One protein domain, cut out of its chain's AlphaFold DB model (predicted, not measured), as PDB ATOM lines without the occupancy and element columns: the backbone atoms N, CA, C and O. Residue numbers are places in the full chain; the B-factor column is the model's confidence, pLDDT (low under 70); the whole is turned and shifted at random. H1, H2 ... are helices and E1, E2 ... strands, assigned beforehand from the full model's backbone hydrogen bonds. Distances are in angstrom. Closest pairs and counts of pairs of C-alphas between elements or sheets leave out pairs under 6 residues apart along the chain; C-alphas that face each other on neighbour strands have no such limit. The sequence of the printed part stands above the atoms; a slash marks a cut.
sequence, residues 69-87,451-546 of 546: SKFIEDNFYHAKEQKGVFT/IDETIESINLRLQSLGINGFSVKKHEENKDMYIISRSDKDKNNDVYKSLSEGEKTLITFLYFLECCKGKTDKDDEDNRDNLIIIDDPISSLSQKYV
ATOM      1  N   SER A  69     151.928  90.029 118.066       89.81
ATOM      2  CA  SER A  69     150.855  90.098 119.069       89.81
ATOM      3  C   SER A  69     149.727  89.091 118.826       89.81
ATOM      4  O   SER A  69     149.260  88.494 119.788       89.81
ATOM      5  N   LYS A  70     149.348  88.819 117.565       90.69
ATOM      6  CA  LYS A  70     148.313  87.817 117.245       90.69
ATOM      7  C   LYS A  70     148.741  86.403 117.618       90.69
ATOM      8  O   LYS A  70     147.956  85.673 118.206       90.69
ATOM      9  N   PHE A  71     149.996  86.035 117.348       91.88
ATOM     10  CA  PHE A  71     150.541  84.748 117.789       91.88
ATOM     11  C   PHE A  71     150.419  84.576 119.307       91.88
ATOM     12  O   PHE A  71     149.991  83.524 119.784       91.88
ATOM     13  N   ILE A  72     150.780  85.615 120.066       90.38
ATOM     14  CA  ILE A  72     150.698  85.614 121.531       90.38
ATOM     15  C   ILE A  72     149.232  85.534 121.985       90.38
ATOM     16  O   ILE A  72     148.907  84.765 122.892       90.38
ATOM     17  N   GLU A  73     148.345  86.304 121.358       88.69
ATOM     18  CA  GLU A  73     146.911  86.314 121.651       88.69
ATOM     19  C   GLU A  73     146.279  84.940 121.429       88.69
ATOM     20  O   GLU A  73     145.711  84.375 122.365       88.69
ATOM     21  N   ASP A  74     146.460  84.362 120.244       89.62
ATOM     22  CA  ASP A  74     145.849  83.094 119.843       89.62
ATOM     23  C   ASP A  74     146.359  81.906 120.668       89.62
ATOM     24  O   ASP A  74     145.587  81.002 120.986       89.62
ATOM     25  N   ASN A  75     147.644  81.899 121.039       88.31
ATOM     26  CA  ASN A  75     148.252  80.761 121.734       88.31
ATOM     27  C   ASN A  75     148.246  80.889 123.266       88.31
ATOM     28  O   ASN A  75     148.310  79.865 123.941       88.31
ATOM     29  N   PHE A  76     148.180  82.097 123.839       87.38
ATOM     30  CA  PHE A  76     148.329  82.279 125.295       87.38
ATOM     31  C   PHE A  76     147.246  83.131 125.963       87.38
ATOM     32  O   PHE A  76     146.929  82.880 127.123       87.38
ATOM     33  N   TYR A  77     146.655  84.128 125.292       84.50
ATOM     34  CA  TYR A  77     145.571  84.921 125.904       84.50
ATOM     35  C   TYR A  77     144.184  84.313 125.671       84.50
ATOM     36  O   TYR A  77     143.334  84.356 126.568       84.50
ATOM     37  N   HIS A  78     143.957  83.763 124.479       83.69
ATOM     38  CA  HIS A  78     142.706  83.128 124.063       83.69
ATOM     39  C   HIS A  78     142.708  81.608 124.251       83.69
ATOM     40  O   HIS A  78     141.646  80.991 124.186       83.69
ATOM     41  N   ALA A  79     143.864  81.013 124.557       80.06
ATOM     42  CA  ALA A  79     144.010  79.588 124.814       80.06
ATOM     43  C   ALA A  79     144.610  79.338 126.206       80.06
ATOM     44  O   ALA A  79     145.662  79.871 126.554       80.06
ATOM     45  N   LYS A  80     143.925  78.512 127.009       77.62
ATOM     46  CA  LYS A  80     144.416  78.054 128.324       77.62
ATOM     47  C   LYS A  80     145.426  76.911 128.207       77.62
ATOM     48  O   LYS A  80     146.233  76.710 129.108       77.62
ATOM     49  N   GLU A  81     145.351  76.182 127.102       85.06
ATOM     50  CA  GLU A  81     146.188  75.043 126.752       85.06
ATOM     51  C   GLU A  81     146.869  75.358 125.428       85.06
ATOM     52  O   GLU A  81     146.235  75.875 124.506       85.06
ATOM     53  N   GLN A  82     148.153  75.055 125.328       86.12
ATOM     54  CA  GLN A  82     148.927  75.294 124.123       86.12
ATOM     55  C   GLN A  82     149.149  73.991 123.360       86.12
ATOM     56  O   GLN A  82     149.356  72.932 123.956       86.12
ATOM     57  N   LYS A  83     149.167  74.088 122.028       85.31
ATOM     58  CA  LYS A  83     149.459  72.953 121.149       85.31
ATOM     59  C   LYS A  83     150.870  72.437 121.388       85.31
ATOM     60  O   LYS A  83     151.828  73.202 121.333       85.31
ATOM     61  N   GLY A  84     151.008  71.133 121.613       79.56
ATOM     62  CA  GLY A  84     152.309  70.480 121.645       79.56
ATOM     63  C   GLY A  84     153.058  70.692 120.335       79.56
ATOM     64  O   GLY A  84     152.466  70.637 119.259       79.56
ATOM     65  N   VAL A  85     154.368  70.936 120.426       78.69
ATOM     66  CA  VAL A  85     155.231  70.975 119.244       78.69
ATOM     67  C   VAL A  85     155.923  69.629 119.086       78.69
ATOM     68  O   VAL A  85     156.639  69.189 119.985       78.69
ATOM     69  N   PHE A  86     155.730  68.991 117.939       71.50
ATOM     70  CA  PHE A  86     156.402  67.767 117.522       71.50
ATOM     71  C   PHE A  86     157.721  68.147 116.846       71.50
ATOM     72  O   PHE A  86     157.723  68.643 115.717       71.50
ATOM     73  N   THR A  87     158.838  67.996 117.558       61.62
ATOM     74  CA  THR A  87     160.180  68.353 117.075       61.62
ATOM     75  C   THR A  87     160.876  67.158 116.412       61.62
ATOM     76  O   THR A  87     160.693  66.002 116.795       61.62
ATOM     77  N   ILE A 451     156.242  64.955 122.197       71.19
ATOM     78  CA  ILE A 451     156.035  66.275 122.854       71.19
ATOM     79  C   ILE A 451     156.886  66.436 124.133       71.19
ATOM     80  O   ILE A 451     157.142  67.556 124.573       71.19
ATOM     81  N   ASP A 452     157.345  65.332 124.736       74.06
ATOM     82  CA  ASP A 452     158.167  65.367 125.955       74.06
ATOM     83  C   ASP A 452     159.484  66.130 125.754       74.06
ATOM     84  O   ASP A 452     159.848  66.941 126.604       74.06
ATOM     85  N   GLU A 453     160.150  65.944 124.608       74.75
ATOM     86  CA  GLU A 453     161.421  66.617 124.295       74.75
ATOM     87  C   GLU A 453     161.250  68.142 124.215       74.75
ATOM     88  O   GLU A 453     162.086  68.911 124.698       74.75
ATOM     89  N   THR A 454     160.128  68.595 123.654       78.06
ATOM     90  CA  THR A 454     159.771  70.015 123.560       78.06
ATOM     91  C   THR A 454     159.563  70.628 124.944       78.06
ATOM     92  O   THR A 454     160.066  71.718 125.230       78.06
ATOM     93  N   ILE A 455     158.852  69.926 125.829       83.44
ATOM     94  CA  ILE A 455     158.594  70.384 127.202       83.44
ATOM     95  C   ILE A 455     159.896  70.465 127.996       83.44
ATOM     96  O   ILE A 455     160.141  71.455 128.690       83.44
ATOM     97  N   GLU A 456     160.747  69.450 127.869       83.44
ATOM     98  CA  GLU A 456     162.062  69.426 128.500       83.44
ATOM     99  C   GLU A 456     162.940  70.583 127.997       83.44
ATOM    100  O   GLU A 456     163.501  71.317 128.812       83.44
ATOM    101  N   SER A 457     162.978  70.837 126.680       84.19
ATOM    102  CA  SER A 457     163.722  71.963 126.085       84.19
ATOM    103  C   SER A 457     163.272  73.319 126.636       84.19
ATOM    104  O   SER A 457     164.115  74.135 127.026       84.19
ATOM    105  N   ILE A 458     161.959  73.576 126.709       86.94
ATOM    106  CA  ILE A 458     161.426  74.845 127.236       86.94
ATOM    107  C   ILE A 458     161.802  75.007 128.713       86.94
ATOM    108  O   ILE A 458     162.321  76.055 129.103       86.94
ATOM    109  N   ASN A 459     161.594  73.971 129.528       87.94
ATOM    110  CA  ASN A 459     161.876  74.024 130.964       87.94
ATOM    111  C   ASN A 459     163.370  74.190 131.272       87.94
ATOM    112  O   ASN A 459     163.723  75.003 132.127       87.94
ATOM    113  N   LEU A 460     164.255  73.494 130.552       87.06
ATOM    114  CA  LEU A 460     165.706  73.663 130.690       87.06
ATOM    115  C   LEU A 460     166.141  75.094 130.349       87.06
ATOM    116  O   LEU A 460     166.986  75.669 131.037       87.06
ATOM    117  N   ARG A 461     165.541  75.707 129.318       87.31
ATOM    118  CA  ARG A 461     165.830  77.101 128.943       87.31
ATOM    119  C   ARG A 461     165.350  78.093 129.998       87.31
ATOM    120  O   ARG A 461     166.117  78.987 130.348       87.31
ATOM    121  N   LEU A 462     164.142  77.915 130.541       87.62
ATOM    122  CA  LEU A 462     163.635  78.731 131.653       87.62
ATOM    123  C   LEU A 462     164.590  78.686 132.856       87.62
ATOM    124  O   LEU A 462     165.004  79.737 133.348       87.62
ATOM    125  N   GLN A 463     165.022  77.484 133.254       85.94
ATOM    126  CA  GLN A 463     165.984  77.294 134.345       85.94
ATOM    127  C   GLN A 463     167.333  77.965 134.054       85.94
ATOM    128  O   GLN A 463     167.879  78.651 134.916       85.94
ATOM    129  N   SER A 464     167.857  77.824 132.830       85.31
ATOM    130  CA  SER A 464     169.138  78.434 132.434       85.31
ATOM    131  C   SER A 464     169.126  79.966 132.474       85.31
ATOM    132  O   SER A 464     170.168  80.583 132.680       85.31
ATOM    133  N   LEU A 465     167.948  80.578 132.322       84.44
ATOM    134  CA  LEU A 465     167.735  82.025 132.400       84.44
ATOM    135  C   LEU A 465     167.396  82.502 133.825       84.44
ATOM    136  O   LEU A 465     167.102  83.679 134.025       84.44
ATOM    137  N   GLY A 466     167.440  81.606 134.818       81.19
ATOM    138  CA  GLY A 466     167.176  81.915 136.225       81.19
ATOM    139  C   GLY A 466     165.692  81.991 136.597       81.19
ATOM    140  O   GLY A 466     165.363  82.463 137.688       81.19
ATOM    141  N   ILE A 467     164.786  81.535 135.728       83.81
ATOM    142  CA  ILE A 467     163.340  81.551 135.967       83.81
ATOM    143  C   ILE A 467     162.900  80.213 136.565       83.81
ATOM    144  O   ILE A 467     162.776  79.214 135.863       83.81
ATOM    145  N   ASN A 468     162.619  80.217 137.870       81.69
ATOM    146  CA  ASN A 468     162.173  79.034 138.621       81.69
ATOM    147  C   ASN A 468     160.722  79.144 139.129       81.69
ATOM    148  O   ASN A 468     160.242  78.262 139.835       81.69
ATOM    149  N   GLY A 469     160.031  80.246 138.818       79.56
ATOM    150  CA  GLY A 469     158.691  80.537 139.334       79.56
ATOM    151  C   GLY A 469     157.554  79.784 138.635       79.56
ATOM    152  O   GLY A 469     156.446  79.761 139.165       79.56
ATOM    153  N   PHE A 470     157.800  79.193 137.460       88.69
ATOM    154  CA  PHE A 470     156.834  78.397 136.698       88.69
ATOM    155  C   PHE A 470     157.535  77.407 135.752       88.69
ATOM    156  O   PHE A 470     158.732  77.515 135.496       88.69
ATOM    157  N   SER A 471     156.775  76.448 135.224       87.81
ATOM    158  CA  SER A 471     157.211  75.429 134.260       87.81
ATOM    159  C   SER A 471     156.104  75.114 133.254       87.81
ATOM    160  O   SER A 471     154.939  75.458 133.469       87.81
ATOM    161  N   VAL A 472     156.461  74.438 132.170       88.19
ATOM    162  CA  VAL A 472     155.532  73.841 131.208       88.19
ATOM    163  C   VAL A 472     155.369  72.352 131.506       88.19
ATOM    164  O   VAL A 472     156.352  71.664 131.778       88.19
ATOM    165  N   LYS A 473     154.141  71.831 131.453       85.69
ATOM    166  CA  LYS A 473     153.834  70.402 131.658       85.69
ATOM    167  C   LYS A 473     152.808  69.914 130.646       85.69
ATOM    168  O   LYS A 473     152.021  70.709 130.144       85.69
ATOM    169  N   LYS A 474     152.781  68.606 130.378       83.81
ATOM    170  CA  LYS A 474     151.715  67.992 129.574       83.81
ATOM    171  C   LYS A 474     150.367  68.159 130.261       83.81
ATOM    172  O   LYS A 474     150.279  68.045 131.483       83.81
ATOM    173  N   HIS A 475     149.329  68.383 129.469       82.44
ATOM    174  CA  HIS A 475     147.968  68.344 129.974       82.44
ATOM    175  C   HIS A 475     147.589  66.896 130.353       82.44
ATOM    176  O   HIS A 475     147.929  65.950 129.641       82.44
ATOM    177  N   GLU A 476     146.904  66.709 131.489       73.31
ATOM    178  CA  GLU A 476     146.606  65.374 132.047       73.31
ATOM    179  C   GLU A 476     145.695  64.540 131.122       73.31
ATOM    180  O   GLU A 476     145.948  63.355 130.910       73.31
ATOM    181  N   GLU A 477     144.658  65.166 130.551       74.19
ATOM    182  CA  GLU A 477     143.691  64.504 129.660       74.19
ATOM    183  C   GLU A 477     144.124  64.542 128.184       74.19
ATOM    184  O   GLU A 477     144.245  63.499 127.539       74.19
ATOM    185  N   ASN A 478     144.412  65.732 127.645       75.31
ATOM    186  CA  ASN A 478     144.908  65.902 126.284       75.31
ATOM    187  C   ASN A 478     146.444  65.854 126.207       75.31
ATOM    188  O   ASN A 478     147.120  66.878 126.246       75.31
ATOM    189  N   LYS A 479     147.004  64.652 126.049       69.50
ATOM    190  CA  LYS A 479     148.466  64.433 126.003       69.50
ATOM    191  C   LYS A 479     149.197  65.160 124.865       69.50
ATOM    192  O   LYS A 479     150.427  65.211 124.899       69.50
ATOM    193  N   ASP A 480     148.456  65.707 123.898       74.69
ATOM    194  CA  ASP A 480     148.993  66.470 122.771       74.69
ATOM    195  C   ASP A 480     149.085  67.982 123.028       74.69
ATOM    196  O   ASP A 480     149.566  68.735 122.181       74.69
ATOM    197  N   MET A 481     148.656  68.431 124.207       81.81
ATOM    198  CA  MET A 481     148.703  69.822 124.644       81.81
ATOM    199  C   MET A 481     149.598  69.969 125.875       81.81
ATOM    200  O   MET A 481     149.824  69.020 126.637       81.81
ATOM    201  N   TYR A 482     150.086  71.180 126.112       84.12
ATOM    202  CA  TYR A 482     150.790  71.528 127.339       84.12
ATOM    203  C   TYR A 482     150.153  72.740 128.033       84.12
ATOM    204  O   TYR A 482     149.392  73.500 127.436       84.12
ATOM    205  N   ILE A 483     150.466  72.899 129.318       86.31
ATOM    206  CA  ILE A 483     149.978  73.959 130.205       86.31
ATOM    207  C   ILE A 483     151.134  74.620 130.959       86.31
ATOM    208  O   ILE A 483     152.159  73.985 131.228       86.31
ATOM    209  N   ILE A 484     150.951  75.882 131.350       88.19
ATOM    210  CA  ILE A 484     151.874  76.612 132.231       88.19
ATOM    211  C   ILE A 484     151.452  76.399 133.693       88.19
ATOM    212  O   ILE A 484     150.291  76.593 134.044       88.19
ATOM    213  N   SER A 485     152.393  76.030 134.565       85.31
ATOM    214  CA  SER A 485     152.151  75.642 135.963       85.31
ATOM    215  C   SER A 485     153.165  76.293 136.920       85.31
ATOM    216  O   SER A 485     154.369  76.228 136.671       85.31
ATOM    217  N   ARG A 486     152.700  76.902 138.030       80.38
ATOM    218  CA  ARG A 486     153.554  77.417 139.135       80.38
ATOM    219  C   ARG A 486     153.826  76.384 140.231       80.38
ATOM    220  O   ARG A 486     154.847  76.450 140.904       80.38
ATOM    221  N   SER A 487     152.911  75.440 140.424       67.31
ATOM    222  CA  SER A 487     152.993  74.380 141.429       67.31
ATOM    223  C   SER A 487     152.253  73.132 140.943       67.31
ATOM    224  O   SER A 487     151.398  73.220 140.059       67.31
ATOM    225  N   ASP A 488     152.521  71.966 141.536       58.03
ATOM    226  CA  ASP A 488     151.847  70.701 141.183       58.03
ATOM    227  C   ASP A 488     150.321  70.692 141.451       58.03
ATOM    228  O   ASP A 488     149.670  69.679 141.215       58.03
ATOM    229  N   LYS A 489     149.728  71.789 141.957       53.59
ATOM    230  CA  LYS A 489     148.324  71.839 142.412       53.59
ATOM    231  C   LYS A 489     147.461  72.969 141.831       53.59
ATOM    232  O   LYS A 489     146.332  73.141 142.286       53.59
ATOM    233  N   ASP A 490     147.910  73.700 140.813       56.84
ATOM    234  CA  ASP A 490     147.085  74.743 140.181       56.84
ATOM    235  C   ASP A 490     146.216  74.175 139.051       56.84
ATOM    236  O   ASP A 490     146.562  74.257 137.877       56.84
ATOM    237  N   LYS A 491     145.065  73.588 139.404       54.47
ATOM    238  CA  LYS A 491     144.140  72.987 138.422       54.47
ATOM    239  C   LYS A 491     143.161  73.958 137.752       54.47
ATOM    240  O   LYS A 491     142.380  73.497 136.937       54.47
ATOM    241  N   ASN A 492     143.148  75.262 138.064       53.09
ATOM    242  CA  ASN A 492     142.086  76.148 137.542       53.09
ATOM    243  C   ASN A 492     142.413  77.645 137.390       53.09
ATOM    244  O   ASN A 492     141.515  78.421 137.060       53.09
ATOM    245  N   ASN A 493     143.660  78.075 137.584       60.81
ATOM    246  CA  ASN A 493     144.033  79.476 137.375       60.81
ATOM    247  C   ASN A 493     144.794  79.641 136.060       60.81
ATOM    248  O   ASN A 493     145.703  78.874 135.761       60.81
ATOM    249  N   ASP A 494     144.425  80.659 135.282       72.31
ATOM    250  CA  ASP A 494     145.151  81.084 134.084       72.31
ATOM    251  C   ASP A 494     146.514  81.656 134.509       72.31
ATOM    252  O   ASP A 494     146.658  82.845 134.808       72.31
ATOM    253  N   VAL A 495     147.503  80.764 134.633       83.62
ATOM    254  CA  VAL A 495     148.835  81.095 135.151       83.62
ATOM    255  C   VAL A 495     149.506  82.144 134.274       83.62
ATOM    256  O   VAL A 495     150.150  83.044 134.815       83.62
ATOM    257  N   TYR A 496     149.306  82.086 132.955       86.69
ATOM    258  CA  TYR A 496     149.900  83.019 132.001       86.69
ATOM    259  C   TYR A 496     149.545  84.477 132.326       86.69
ATOM    260  O   TYR A 496     150.428  85.337 132.376       86.69
ATOM    261  N   LYS A 497     148.279  84.762 132.656       84.19
ATOM    262  CA  LYS A 497     147.844  86.117 133.044       84.19
ATOM    263  C   LYS A 497     148.495  86.636 134.327       84.19
ATOM    264  O   LYS A 497     148.593  87.849 134.492       84.19
ATOM    265  N   SER A 498     148.943  85.744 135.210       84.62
ATOM    266  CA  SER A 498     149.592  86.088 136.485       84.62
ATOM    267  C   SER A 498     151.104  86.327 136.388       84.62
ATOM    268  O   SER A 498     151.723  86.718 137.383       84.62
ATOM    269  N   LEU A 499     151.714  86.044 135.233       86.62
ATOM    270  CA  LEU A 499     153.139  86.256 134.985       86.62
ATOM    271  C   LEU A 499     153.449  87.750 134.810       86.62
ATOM    272  O   LEU A 499     152.601  88.529 134.368       86.62
ATOM    273  N   SER A 500     154.677  88.153 135.132       85.50
ATOM    274  CA  SER A 500     155.179  89.483 134.773       85.50
ATOM    275  C   SER A 500     155.317  89.629 133.253       85.50
ATOM    276  O   SER A 500     155.474  88.642 132.537       85.50
ATOM    277  N   GLU A 501     155.306  90.860 132.734       83.25
ATOM    278  CA  GLU A 501     155.434  91.104 131.284       83.25
ATOM    279  C   GLU A 501     156.735  90.530 130.688       83.25
ATOM    280  O   GLU A 501     156.737  90.006 129.572       83.25
ATOM    281  N   GLY A 502     157.828  90.536 131.462       81.44
ATOM    282  CA  GLY A 502     159.083  89.891 131.067       81.44
ATOM    283  C   GLY A 502     158.968  88.365 130.982       81.44
ATOM    284  O   GLY A 502     159.430  87.768 130.012       81.44
ATOM    285  N   GLU A 503     158.308  87.727 131.953       86.44
ATOM    286  CA  GLU A 503     158.076  86.275 131.956       86.44
ATOM    287  C   GLU A 503     157.121  85.839 130.843       86.44
ATOM    288  O   GLU A 503     157.377  84.821 130.202       86.44
ATOM    289  N   LYS A 504     156.061  86.620 130.578       88.19
ATOM    290  CA  LYS A 504     155.138  86.387 129.457       88.19
ATOM    291  C   LYS A 504     155.887  86.386 128.135       88.19
ATOM    292  O   LYS A 504     155.799  85.411 127.400       88.19
ATOM    293  N   THR A 505     156.670  87.437 127.889       87.19
ATOM    294  CA  THR A 505     157.486  87.573 126.674       87.19
ATOM    295  C   THR A 505     158.454  86.401 126.522       87.19
ATOM    296  O   THR A 505     158.642  85.881 125.425       87.19
ATOM    297  N   LEU A 506     159.063  85.953 127.624       88.12
ATOM    298  CA  LEU A 506     160.013  84.851 127.583       88.12
ATOM    299  C   LEU A 506     159.338  83.522 127.232       88.12
ATOM    300  O   LEU A 506     159.817  82.822 126.342       88.12
ATOM    301  N   ILE A 507     158.240  83.160 127.904       88.62
ATOM    302  CA  ILE A 507     157.580  81.871 127.658       88.62
ATOM    303  C   ILE A 507     156.960  81.799 126.262       88.62
ATOM    304  O   ILE A 507     157.082  80.774 125.589       88.62
ATOM    305  N   THR A 508     156.363  82.894 125.784       90.75
ATOM    306  CA  THR A 508     155.797  82.963 124.431       90.75
ATOM    307  C   THR A 508     156.886  82.819 123.378       90.75
ATOM    308  O   THR A 508     156.693  82.113 122.386       90.75
ATOM    309  N   PHE A 509     158.048  83.437 123.600       90.38
ATOM    310  CA  PHE A 509     159.172  83.348 122.674       90.38
ATOM    311  C   PHE A 509     159.854  81.975 122.710       90.38
ATOM    312  O   PHE A 509     160.182  81.431 121.660       90.38
ATOM    313  N   LEU A 510     160.022  81.364 123.887       89.50
ATOM    314  CA  LEU A 510     160.553  80.000 124.003       89.50
ATOM    315  C   LEU A 510     159.656  78.981 123.299       89.50
ATOM    316  O   LEU A 510     160.166  78.134 122.571       89.50
ATOM    317  N   TYR A 511     158.336  79.096 123.445       89.75
ATOM    318  CA  TYR A 511     157.409  78.270 122.675       89.75
ATOM    319  C   TYR A 511     157.533  78.513 121.172       89.75
ATOM    320  O   TYR A 511     157.628  77.560 120.404       89.75
ATOM    321  N   PHE A 512     157.598  79.775 120.743       91.12
ATOM    322  CA  PHE A 512     157.792  80.112 119.335       91.12
ATOM    323  C   PHE A 512     159.070  79.493 118.751       91.12
ATOM    324  O   PHE A 512     159.058  78.988 117.628       91.12
ATOM    325  N   LEU A 513     160.166  79.480 119.516       88.81
ATOM    326  CA  LEU A 513     161.409  78.828 119.107       88.81
ATOM    327  C   LEU A 513     161.237  77.323 118.914       88.81
ATOM    328  O   LEU A 513     161.850  76.769 118.004       88.81
ATOM    329  N   GLU A 514     160.428  76.663 119.740       86.94
ATOM    330  CA  GLU A 514     160.104  75.256 119.517       86.94
ATOM    331  C   GLU A 514     159.198  75.082 118.293       86.94
ATOM    332  O   GLU A 514     159.509  74.237 117.457       86.94
ATOM    333  N   CYS A 515     158.182  75.932 118.084       87.69
ATOM    334  CA  CYS A 515     157.366  75.939 116.857       87.69
ATOM    335  C   CYS A 515     158.215  76.076 115.583       87.69
ATOM    336  O   CYS A 515     157.898  75.472 114.564       87.69
ATOM    337  N   CYS A 516     159.326  76.816 115.635       87.00
ATOM    338  CA  CYS A 516     160.267  76.923 114.516       87.00
ATOM    339  C   CYS A 516     161.044  75.624 114.229       87.00
ATOM    340  O   CYS A 516     161.612  75.490 113.145       87.00
ATOM    341  N   LYS A 517     161.121  74.692 115.184       80.56
ATOM    342  CA  LYS A 517     161.833  73.406 115.066       80.56
ATOM    343  C   LYS A 517     160.906  72.222 114.776       80.56
ATOM    344  O   LYS A 517     161.397  71.105 114.617       80.56
ATOM    345  N   GLY A 518     159.592  72.434 114.758       77.75
ATOM    346  CA  GLY A 518     158.625  71.347 114.695       77.75
ATOM    347  C   GLY A 518     157.268  71.734 114.114       77.75
ATOM    348  O   GLY A 518     157.092  72.786 113.493       77.75
ATOM    349  N   LYS A 519     156.293  70.847 114.289       76.00
ATOM    350  CA  LYS A 519     154.906  71.038 113.839       76.00
ATOM    351  C   LYS A 519     153.962  71.000 115.033       76.00
ATOM    352  O   LYS A 519     154.269  70.362 116.028       76.00
ATOM    353  N   THR A 520     152.840  71.708 114.961       69.50
ATOM    354  CA  THR A 520     151.818  71.741 116.029       69.50
ATOM    355  C   THR A 520     150.594  70.882 115.707       69.50
ATOM    356  O   THR A 520     149.647  70.834 116.489       69.50
ATOM    357  N   ASP A 521     150.617  70.201 114.560       69.81
ATOM    358  CA  ASP A 521     149.607  69.259 114.095       69.81
ATOM    359  C   ASP A 521     150.317  67.997 113.570       69.81
ATOM    360  O   ASP A 521     151.338  68.090 112.884       69.81
ATOM    361  N   LYS A 522     149.813  66.824 113.964       62.84
ATOM    362  CA  LYS A 522     150.377  65.508 113.622       62.84
ATOM    363  C   LYS A 522     150.121  65.131 112.167       62.84
ATOM    364  O   LYS A 522     150.887  64.351 111.608       62.84
ATOM    365  N   ASP A 523     149.066  65.685 111.583       59.66
ATOM    366  CA  ASP A 523     148.663  65.437 110.201       59.66
ATOM    367  C   ASP A 523     149.155  66.550 109.251       59.66
ATOM    368  O   ASP A 523     148.786  66.581 108.078       59.66
ATOM    369  N   ASP A 524     150.006  67.468 109.736       65.94
ATOM    370  CA  ASP A 524     150.612  68.525 108.921       65.94
ATOM    371  C   ASP A 524     151.702  67.946 108.000       65.94
ATOM    372  O   ASP A 524     152.838  67.680 108.405       65.94
ATOM    373  N   GLU A 525     151.347  67.762 106.727       60.75
ATOM    374  CA  GLU A 525     152.220  67.261 105.656       60.75
ATOM    375  C   GLU A 525     153.108  68.359 105.021       60.75
ATOM    376  O   GLU A 525     153.850  68.078 104.077       60.75
ATOM    377  N   ASP A 526     153.085  69.607 105.516       69.50
ATOM    378  CA  ASP A 526     153.858  70.714 104.934       69.50
ATOM    379  C   ASP A 526     155.361  70.576 105.229       69.50
ATOM    380  O   ASP A 526     155.808  70.717 106.368       69.50
ATOM    381  N   ASN A 527     156.150  70.287 104.196       67.50
ATOM    382  CA  ASN A 527     157.600  70.068 104.285       67.50
ATOM    383  C   ASN A 527     158.420  71.218 103.679       67.50
ATOM    384  O   ASN A 527     159.584  71.032 103.323       67.50
ATOM    385  N   ARG A 528     157.814  72.397 103.509       81.31
ATOM    386  CA  ARG A 528     158.490  73.589 102.983       81.31
ATOM    387  C   ARG A 528     159.457  74.195 104.000       81.31
ATOM    388  O   ARG A 528     159.277  74.051 105.208       81.31
ATOM    389  N   ASP A 529     160.452  74.932 103.511       81.25
ATOM    390  CA  ASP A 529     161.423  75.619 104.368       81.25
ATOM    391  C   ASP A 529     160.748  76.709 105.219       81.25
ATOM    392  O   ASP A 529     159.910  77.474 104.736       81.25
ATOM    393  N   ASN A 530     161.135  76.827 106.493       87.50
ATOM    394  CA  ASN A 530     160.544  77.816 107.397       87.50
ATOM    395  C   ASN A 530     160.971  79.246 107.030       87.50
ATOM    396  O   ASN A 530     162.158  79.588 107.057       87.50
ATOM    397  N   LEU A 531     159.993  80.119 106.790       91.06
ATOM    398  CA  LEU A 531     160.174  81.566 106.754       91.06
ATOM    399  C   LEU A 531     159.796  82.136 108.123       91.06
ATOM    400  O   LEU A 531     158.621  82.204 108.471       91.06
ATOM    401  N   ILE A 532     160.794  82.545 108.904       93.19
ATOM    402  CA  ILE A 532     160.599  83.028 110.277       93.19
ATOM    403  C   ILE A 532     160.459  84.554 110.269       93.19
ATOM    404  O   ILE A 532     161.383  85.261 109.861       93.19
ATOM    405  N   ILE A 533     159.326  85.066 110.754       93.81
ATOM    406  CA  ILE A 533     159.075  86.500 110.935       93.81
ATOM    407  C   ILE A 533     158.930  86.787 112.425       93.81
ATOM    408  O   ILE A 533     158.149  86.140 113.114       93.81
ATOM    409  N   ILE A 534     159.673  87.773 112.920       93.50
ATOM    410  CA  ILE A 534     159.645  88.181 114.324       93.50
ATOM    411  C   ILE A 534     159.387  89.685 114.370       93.50
ATOM    412  O   ILE A 534     160.155  90.459 113.800       93.50
ATOM    413  N   ASP A 535     158.309  90.080 115.037       90.50
ATOM    414  CA  ASP A 535     157.856  91.463 115.188       90.50
ATOM    415  C   ASP A 535     157.974  91.889 116.653       90.50
ATOM    416  O   ASP A 535     157.377  91.256 117.523       90.50
ATOM    417  N   ASP A 536     158.790  92.916 116.910       79.25
ATOM    418  CA  ASP A 536     159.075  93.498 118.231       79.25
ATOM    419  C   ASP A 536     159.143  92.466 119.387       79.25
ATOM    420  O   ASP A 536     158.359  92.524 120.337       79.25
ATOM    421  N   PRO A 537     160.109  91.519 119.371       67.00
ATOM    422  CA  PRO A 537     160.144  90.415 120.334       67.00
ATOM    423  C   PRO A 537     160.480  90.846 121.767       67.00
ATOM    424  O   PRO A 537     160.372  90.043 122.689       67.00
ATOM    425  N   ILE A 538     160.933  92.089 121.959       65.56
ATOM    426  CA  ILE A 538     161.397  92.624 123.238       65.56
ATOM    427  C   ILE A 538     160.890  94.063 123.377       65.56
ATOM    428  O   ILE A 538     161.560  95.000 122.951       65.56
ATOM    429  N   SER A 539     159.711  94.258 123.975       55.28
ATOM    430  CA  SER A 539     159.182  95.610 124.237       55.28
ATOM    431  C   SER A 539     159.456  96.119 125.661       55.28
ATOM    432  O   SER A 539     159.301  97.309 125.922       55.28
ATOM    433  N   SER A 540     159.879  95.250 126.595       52.59
ATOM    434  CA  SER A 540     159.935  95.597 128.030       52.59
ATOM    435  C   SER A 540     160.947  94.809 128.890       52.59
ATOM    436  O   SER A 540     160.849  94.815 130.119       52.59
ATOM    437  N   LEU A 541     161.974  94.177 128.304       50.09
ATOM    438  CA  LEU A 541     163.080  93.628 129.107       50.09
ATOM    439  C   LEU A 541     163.949  94.780 129.636       50.09
ATOM    440  O   LEU A 541     164.669  95.437 128.885       50.09
ATOM    441  N   SER A 542     163.879  95.035 130.946       45.88
ATOM    442  CA  SER A 542     164.813  95.936 131.632       45.88
ATOM    443  C   SER A 542     166.264  95.515 131.344       45.88
ATOM    444  O   SER A 542     166.520  94.319 131.223       45.88
ATOM    445  N   GLN A 543     167.198  96.474 131.278       46.94
ATOM    446  CA  GLN A 543     168.635  96.373 130.918       46.94
ATOM    447  C   GLN A 543     169.493  95.270 131.602       46.94
ATOM    448  O   GLN A 543     170.707  95.263 131.440       46.94
ATOM    449  N   LYS A 544     168.914  94.342 132.369       45.31
ATOM    450  CA  LYS A 544     169.607  93.310 133.155       45.31
ATOM    451  C   LYS A 544     169.778  91.940 132.478       45.31
ATOM    452  O   LYS A 544     170.375  91.075 133.104       45.31
ATOM    453  N   TYR A 545     169.291  91.725 131.253       47.97
ATOM    454  CA  TYR A 545     169.321  90.402 130.596       47.97
ATOM    455  C   TYR A 545     169.960  90.407 129.193       47.97
ATOM    456  O   TYR A 545     169.455  89.748 128.286       47.97
ATOM    457  N   VAL A 546     171.050  91.162 129.013       36.50
ATOM    458  CA  VAL A 546     171.942  91.047 127.839       36.50
ATOM    459  C   VAL A 546     173.173  90.243 128.211       36.50
ATOM    460  O   VAL A 546     173.738  90.543 129.287       36.50
TER     461      VAL A 546
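AT A GLANCE: This is residues 69 to 87 and 451 to 546 of the 546 residues of the protein "AAA_13 domain-containing protein" of Klebsiella pneumoniae (UniProt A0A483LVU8). What shape appears? The hairpin E1-E2 packs through E1 on H2, which packs on H3 near the middle; H1 stands crosswise near H3, and E3 runs apart from the other named elements. What makes it up? The printed part has 115 residues, under half in named elements H1 H2 E1 E2 H3 E3: mixed, helices and strands, the sheet antiparallel. It is compact, radius of gyration of the C-alphas 14.2 A, spanning 40 by 33 by 26 A.

IN THESE COORDINATES: Which strands? E1 is residues 471 to 474, E2 481 to 485, E3 529 to 534, ending at C-alpha (159.645, 88.181, 114.324). Which helices? H2 is residues 451 to 464, 20.3 A; H3 501 to 515, 21.0 A; H1 69 to 77, beginning at C-alpha (150.855, 90.098, 119.069).

HOW THE PARTS SIT: Do E1 and E2 pair? N 471 and O 485 are 2.8 A apart, within hydrogen-bond range, as is every O i to N i+4 pair in H1, H2 and H3. What touches? H2 and H3 touch, closest C-alphas Ile 458 and Leu 510, 6.1 A, opposite ways at a steep tilt of 39 degrees.

THE WHOLE: Any cut? Residues 88 to 450 are not printed; C-alphas 87 and 451 are 7.4 A apart. What else? Links E2 to H3 and H3 to E3 are long; 27 residues have pLDDT under 70.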